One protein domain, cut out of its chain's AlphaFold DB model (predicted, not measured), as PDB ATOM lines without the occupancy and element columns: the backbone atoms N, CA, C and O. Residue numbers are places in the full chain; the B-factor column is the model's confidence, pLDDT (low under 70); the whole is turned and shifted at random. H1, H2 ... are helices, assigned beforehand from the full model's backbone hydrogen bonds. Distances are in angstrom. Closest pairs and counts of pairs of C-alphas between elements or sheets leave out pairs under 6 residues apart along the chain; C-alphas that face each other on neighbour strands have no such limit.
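AT A GLANCE: This is residues 2 to 52 of the 321 residues of a protein of Parapusillimonas sp. SGNA-6 (UniProt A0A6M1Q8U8). The longest helix, H1, makes the middle of an open, drawn-out zigzag, with a shorter helix, H2, beyond a turn of the chain at one end and a long unnamed tail, residues 2 to 19, at the other. The tail folds back on itself around residues 9 to 13. The printed part has 51 residues with two named helices, H1 then H2, and no named strand; its class is all helix. It is extended, with a radius of gyration of the C-alphas of 17.0 A, and spans 54 by 24 by 21 A.

HOW THE PARTS SIT: H1, residues 20 to 35, has every O i to N i+4 pair within hydrogen-bond range. A tight link of 5 residues joins it to H2, residues 41 to 50, where 5 of 6 such pairs are within range. H1 and H2 are only just apart, their closest C-alphas 8.3 A from each other. Residues 18 to 28, of which 20 to 28 belong to H1, stand free, and so do residues 43 to 52, of which 43 to 50 belong to H2.

IN THESE COORDINATES: H1 measures 22.3 A from C-alpha 20 at (-50.789, 39.663, 46.562) to C-alpha 35. H2 measures 14.0 A and ends at C-alpha 50, at (-37.981, 17.665, 27.268).

THE WHOLE: The two C-alphas farthest apart, those of His 2 and Leu 52, are 56.3 A apart. The printed part has no cut. Residues 41 to 52 of the model are under pLDDT 70.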
ATOM      1  N   HIS A   2     -68.544  50.836  56.087       72.06
ATOM      2  CA  HIS A   2     -67.214  51.135  55.554       72.06
ATOM      3  C   HIS A   2     -66.173  50.404  56.399       72.06
ATOM      4  O   HIS A   2     -66.062  50.648  57.597       72.06
ATOM      5  N   LEU A   3     -65.445  49.481  55.771       72.75
ATOM      6  CA  LEU A   3     -64.326  48.771  56.381       72.75
ATOM      7  C   LEU A   3     -63.038  49.531  56.066       72.75
ATOM      8  O   LEU A   3     -62.613  49.597  54.914       72.75
ATOM      9  N   VAL A   4     -62.429  50.101  57.102       81.38
ATOM     10  CA  VAL A   4     -61.113  50.740  57.037       81.38
ATOM     11  C   VAL A   4     -60.106  49.786  57.675       81.38
ATOM     12  O   VAL A   4     -60.310  49.335  58.797       81.38
ATOM     13  N   SER A   5     -59.036  49.450  56.953       79.00
ATOM     14  CA  SER A   5     -57.956  48.586  57.447       79.00
ATOM     15  C   SER A   5     -56.587  49.176  57.119       79.00
ATOM     16  O   SER A   5     -56.442  49.969  56.185       79.00
ATOM     17  N   VAL A   6     -55.579  48.785  57.899       85.50
ATOM     18  CA  VAL A   6     -54.188  49.228  57.748       85.50
ATOM     19  C   VAL A   6     -53.341  48.143  57.080       85.50
ATOM     20  O   VAL A   6     -53.508  46.954  57.334       85.50
ATOM     21  N   LYS A   7     -52.407  48.541  56.209       84.81
ATOM     22  CA  LYS A   7     -51.522  47.621  55.461       84.81
ATOM     23  C   LYS A   7     -50.257  47.260  56.251       84.81
ATOM     24  O   LYS A   7     -49.147  47.382  55.726       84.81
ATOM     25  N   VAL A   8     -50.415  46.848  57.505       87.75
ATOM     26  CA  VAL A   8     -49.305  46.589  58.434       87.75
ATOM     27  C   VAL A   8     -49.530  45.246  59.128       87.75
ATOM     28  O   VAL A   8     -50.655  44.930  59.502       87.75
ATOM     29  N   ARG A   9     -48.476  44.432  59.229       85.44
ATOM     30  CA  ARG A   9     -48.476  43.164  59.977       85.44
ATOM     31  C   ARG A   9     -48.287  43.421  61.477       85.44
ATOM     32  O   ARG A   9     -47.891  44.510  61.875       85.44
ATOM     33  N   GLU A  10     -48.508  42.401  62.302       86.62
ATOM     34  CA  GLU A  10     -48.302  42.471  63.761       86.62
ATOM     35  C   GLU A  10     -46.858  42.836  64.154       86.62
ATOM     36  O   GLU A  10     -46.635  43.459  65.184       86.62
ATOM     37  N   ASP A  11     -45.881  42.525  63.297       88.31
ATOM     38  CA  ASP A  11     -44.461  42.863  63.471       88.31
ATOM     39  C   ASP A  11     -44.096  44.295  63.021       88.31
ATOM     40  O   ASP A  11     -42.921  44.661  62.988       88.31
ATOM     41  N   GLY A  12     -45.082  45.111  62.627       85.38
ATOM     42  CA  GLY A  12     -44.875  46.474  62.126       85.38
ATOM     43  C   GLY A  12     -44.401  46.552  60.669       85.38
ATOM     44  O   GLY A  12     -44.212  47.649  60.137       85.38
ATOM     45  N   SER A  13     -44.232  45.420  59.979       87.69
ATOM     46  CA  SER A  13     -43.803  45.402  58.579       87.69
ATOM     47  C   SER A  13     -44.950  45.722  57.610       87.69
ATOM     48  O   SER A  13     -46.110  45.348  57.808       87.69
ATOM     49  N   ARG A  14     -44.632  46.402  56.497       86.25
ATOM     50  CA  ARG A  14     -45.610  46.723  55.444       86.25
ATOM     51  C   ARG A  14     -46.109  45.448  54.754       86.25
ATOM     52  O   ARG A  14     -45.314  44.634  54.272       86.25
ATOM     53  N   ILE A  15     -47.427  45.325  54.602       83.38
ATOM     54  CA  ILE A  15     -48.040  44.304  53.747       83.38
ATOM     55  C   ILE A  15     -47.955  44.774  52.297       83.38
ATOM     56  O   ILE A  15     -48.590  45.758  51.898       83.38
ATOM     57  N   ASP A  16     -47.169  44.062  51.490       80.88
ATOM     58  CA  ASP A  16     -47.107  44.347  50.066       80.88
ATOM     59  C   ASP A  16     -48.354  43.824  49.355       80.88
ATOM     60  O   ASP A  16     -48.590  42.620  49.261       80.88
ATOM     61  N   THR A  17     -49.188  44.754  48.896       80.38
ATOM     62  CA  THR A  17     -50.483  44.446  48.270       80.38
ATOM     63  C   THR A  17     -50.370  44.294  46.758       80.38
ATOM     64  O   THR A  17     -51.292  43.789  46.116       80.38
ATOM     65  N   GLN A  18     -49.230  44.671  46.172       80.56
ATOM     66  CA  GLN A  18     -49.018  44.547  44.741       80.56
ATOM     67  C   GLN A  18     -48.856  43.070  44.366       80.56
ATOM     68  O   GLN A  18     -47.950  42.383  44.830       80.56
ATOM     69  N   ASN A  19     -49.771  42.568  43.533       81.12
ATOM     70  CA  ASN A  19     -49.845  41.163  43.116       81.12
ATOM     71  C   ASN A  19     -50.038  40.148  44.260       81.12
ATOM     72  O   ASN A  19     -49.719  38.972  44.084       81.12
ATOM     73  N   ILE A  20     -50.597  40.558  45.408       82.38
ATOM     74  CA  ILE A  20     -50.789  39.663  46.562       82.38
ATOM     75  C   ILE A  20     -51.603  38.412  46.205       82.38
ATOM     76  O   ILE A  20     -51.202  37.309  46.563       82.38
ATOM     77  N   GLY A  21     -52.670  38.559  45.410       83.50
ATOM     78  CA  GLY A  21     -53.487  37.435  44.948       83.50
ATOM     79  C   GLY A  21     -52.682  36.425  44.133       83.50
ATOM     80  O   GLY A  21     -52.744  35.237  44.415       83.50
ATOM     81  N   ARG A  22     -51.853  36.897  43.189       84.38
ATOM     82  CA  ARG A  22     -50.972  36.043  42.379       84.38
ATOM     83  C   ARG A  22     -49.896  35.363  43.226       84.38
ATOM     84  O   ARG A  22     -49.627  34.188  43.027       84.38
ATOM     85  N   ASN A  23     -49.270  36.082  44.153       84.94
ATOM     86  CA  ASN A  23     -48.183  35.534  44.966       84.94
ATOM     87  C   ASN A  23     -48.692  34.474  45.953       84.94
ATOM     88  O   ASN A  23     -48.080  33.415  46.090       84.94
ATOM     89  N   GLN A  24     -49.818  34.748  46.617       87.00
ATOM     90  CA  GLN A  24     -50.417  33.815  47.570       87.00
ATOM     91  C   GLN A  24     -51.059  32.619  46.864       87.00
ATOM     92  O   GLN A  24     -50.885  31.493  47.322       87.00
ATOM     93  N   SER A  25     -51.716  32.822  45.715       86.38
ATOM     94  CA  SER A  25     -52.270  31.709  44.935       86.38
ATOM     95  C   SER A  25     -51.178  30.794  44.379       86.38
ATOM     96  O   SER A  25     -51.328  29.577  44.417       86.38
ATOM     97  N   GLU A  26     -50.050  31.347  43.926       85.56
ATOM     98  CA  GLU A  26     -48.889  30.571  43.480       85.56
ATOM     99  C   GLU A  26     -48.267  29.748  44.612       85.56
ATOM    100  O   GLU A  26     -47.932  28.579  44.410       85.56
ATOM    101  N   LYS A  27     -48.136  30.333  45.811       88.56
ATOM    102  CA  LYS A  27     -47.631  29.623  46.993       88.56
ATOM    103  C   LYS A  27     -48.575  28.488  47.400       88.56
ATOM    104  O   LYS A  27     -48.123  27.350  47.511       88.56
ATOM    105  N   ALA A  28     -49.870  28.779  47.520       89.81
ATOM    106  CA  ALA A  28     -50.891  27.790  47.855       89.81
ATOM    107  C   ALA A  28     -50.938  26.651  46.825       89.81
ATOM    108  O   ALA A  28     -50.932  25.482  47.196       89.81
ATOM    109  N   ARG A  29     -50.889  26.971  45.524       88.75
ATOM    110  CA  ARG A  29     -50.824  25.972  44.448       88.75
ATOM    111  C   ARG A  29     -49.638  25.022  44.629       88.75
ATOM    112  O   ARG A  29     -49.825  23.816  44.547       88.75
ATOM    113  N   LYS A  30     -48.435  25.545  44.895       87.88
ATOM    114  CA  LYS A  30     -47.217  24.731  45.077       87.88
ATOM    115  C   LYS A  30     -47.278  23.833  46.309       87.88
ATOM    116  O   LYS A  30     -46.733  22.732  46.287       87.88
ATOM    117  N   GLU A  31     -47.899  24.306  47.383       89.81
ATOM    118  CA  GLU A  31     -48.103  23.517  48.600       89.81
ATOM    119  C   GLU A  31     -49.113  22.390  48.363       89.81
ATOM    120  O   GLU A  31     -48.812  21.249  48.699       89.81
ATOM    121  N   ILE A  32     -50.228  22.675  47.681       89.44
ATOM    122  CA  ILE A  32     -51.240  21.683  47.281       89.44
ATOM    123  C   ILE A  32     -50.646  20.647  46.316       89.44
ATOM    124  O   ILE A  32     -50.876  19.450  46.466       89.44
ATOM    125  N   GLU A  33     -49.838  21.075  45.341       89.38
ATOM    126  CA  GLU A  33     -49.151  20.158  44.426       89.38
ATOM    127  C   GLU A  33     -48.264  19.155  45.186       89.38
ATOM    128  O   GLU A  33     -48.260  17.970  44.858       89.38
ATOM    129  N   LYS A  34     -47.560  19.607  46.234       85.50
ATOM    130  CA  LYS A  34     -46.720  18.745  47.081       85.50
ATOM    131  C   LYS A  34     -47.532  17.855  48.017       85.50
ATOM    132  O   LYS A  34     -47.205  16.680  48.140       85.50
ATOM    133  N   SER A  35     -48.548  18.398  48.687       88.06
ATOM    134  CA  SER A  35     -49.318  17.658  49.692       88.06
ATOM    135  C   SER A  35     -50.202  16.576  49.076       88.06
ATOM    136  O   SER A  35     -50.352  15.512  49.666       88.06
ATOM    137  N   PHE A  36     -50.737  16.813  47.876       86.19
ATOM    138  CA  PHE A  36     -51.600  15.865  47.168       86.19
ATOM    139  C   PHE A  36     -50.869  15.064  46.079       86.19
ATOM    140  O   PHE A  36     -51.510  14.361  45.301       86.19
ATOM    141  N   GLY A  37     -49.535  15.170  45.991       79.25
ATOM    142  CA  GLY A  37     -48.736  14.450  44.992       79.25
ATOM    143  C   GLY A  37     -49.123  14.764  43.540       79.25
ATOM    144  O   GLY A  37     -48.980  13.915  42.660       79.25
ATOM    145  N   LEU A  38     -49.649  15.965  43.280       77.06
ATOM    146  CA  LEU A  38     -50.083  16.381  41.948       77.06
ATOM    147  C   LEU A  38     -48.876  16.745  41.076       77.06
ATOM    148  O   LEU A  38     -47.780  17.054  41.548       77.06
ATOM    149  N   VAL A  39     -49.075  16.731  39.758       71.12
ATOM    150  CA  VAL A  39     -48.015  17.072  38.804       71.12
ATOM    151  C   VAL A  39     -47.646  18.549  38.942       71.12
ATOM    152  O   VAL A  39     -48.420  19.421  38.550       71.12
ATOM    153  N   VAL A  40     -46.430  18.814  39.422       76.88
ATOM    154  CA  VAL A  40     -45.894  20.171  39.585       76.88
ATOM    155  C   VAL A  40     -45.866  20.901  38.237       76.88
ATOM    156  O   VAL A  40     -45.165  20.500  37.299       76.88
ATOM    157  N   ALA A  41     -46.615  21.997  38.123       62.88
ATOM    158  CA  ALA A  41     -46.797  22.706  36.856       62.88
ATOM    159  C   ALA A  41     -45.500  23.351  36.321       62.88
ATOM    160  O   ALA A  41     -45.288  23.414  35.104       62.88
ATOM    161  N   ASP A  42     -44.608  23.794  37.212       65.38
ATOM    162  CA  ASP A  42     -43.286  24.336  36.848       65.38
ATOM    163  C   ASP A  42     -42.392  23.258  36.206       65.38
ATOM    164  O   ASP A  42     -41.626  23.534  35.276       65.38
ATOM    165  N   ASP A  43     -42.543  22.008  36.647       59.28
ATOM    166  CA  ASP A  43     -41.851  20.853  36.086       59.28
ATOM    167  C   ASP A  43     -42.460  20.433  34.754       59.28
ATOM    168  O   ASP A  43     -41.733  19.991  33.873       59.28
ATOM    169  N   ARG A  44     -43.765  20.634  34.545       56.97
ATOM    170  CA  ARG A  44     -44.410  20.361  33.257       56.97
ATOM    171  C   ARG A  44     -43.904  21.281  32.147       56.97
ATOM    172  O   ARG A  44     -43.669  20.784  31.056       56.97
ATOM    173  N   LYS A  45     -43.632  22.568  32.399       56.47
ATOM    174  CA  LYS A  45     -43.008  23.454  31.387       56.47
ATOM    175  C   LYS A  45     -41.596  23.007  31.009       56.47
ATOM    176  O   LYS A  45     -41.228  23.059  29.839       56.47
ATOM    177  N   LYS A  46     -40.816  22.526  31.983       56.56
ATOM    178  CA  LYS A  46     -39.501  21.924  31.721       56.56
ATOM    179  C   LYS A  46     -39.661  20.595  30.978       56.56
ATOM    180  O   LYS A  46     -39.053  20.403  29.937       56.56
ATOM    181  N   ARG A  47     -40.531  19.702  31.447       48.28
ATOM    182  CA  ARG A  47     -40.791  18.380  30.855       48.28
ATOM    183  C   ARG A  47     -41.459  18.448  29.486       48.28
ATOM    184  O   ARG A  47     -41.224  17.556  28.699       48.28
ATOM    185  N   GLU A  48     -42.251  19.464  29.160       49.44
ATOM    186  CA  GLU A  48     -42.777  19.690  27.806       49.44
ATOM    187  C   GLU A  48     -41.713  20.270  26.868       49.44
ATOM    188  O   GLU A  48     -41.777  20.008  25.670       49.44
ATOM    189  N   ALA A  49     -40.692  20.955  27.397       49.31
ATOM    190  CA  ALA A  49     -39.462  21.215  26.648       49.31
ATOM    191  C   ALA A  49     -38.619  19.934  26.446       49.31
ATOM    192  O   ALA A  49     -37.946  19.817  25.430       49.31
ATOM    193  N   PHE A  50     -38.691  18.957  27.363       45.38
ATOM    194  CA  PHE A  50     -37.981  17.665  27.268       45.38
ATOM    195  C   PHE A  50     -38.781  16.520  26.619       45.38
ATOM    196  O   PHE A  50     -38.208  15.490  26.266       45.38
ATOM    197  N   ARG A  51     -40.099  16.656  26.444       36.47
ATOM    198  CA  ARG A  51     -40.932  15.692  25.723       36.47
ATOM    199  C   ARG A  51     -40.730  15.953  24.242       36.47
ATOM    200  O   ARG A  51     -41.496  16.686  23.618       36.47
ATOM    201  N   LEU A  52     -39.689  15.325  23.703       40.38
ATOM    202  CA  LEU A  52     -39.513  15.107  22.276       40.38
ATOM    203  C   LEU A  52     -40.809  14.471  21.753       40.38
ATOM    204  O   LEU A  52     -41.020  13.263  21.863       40.38
TER     205      LEU A  52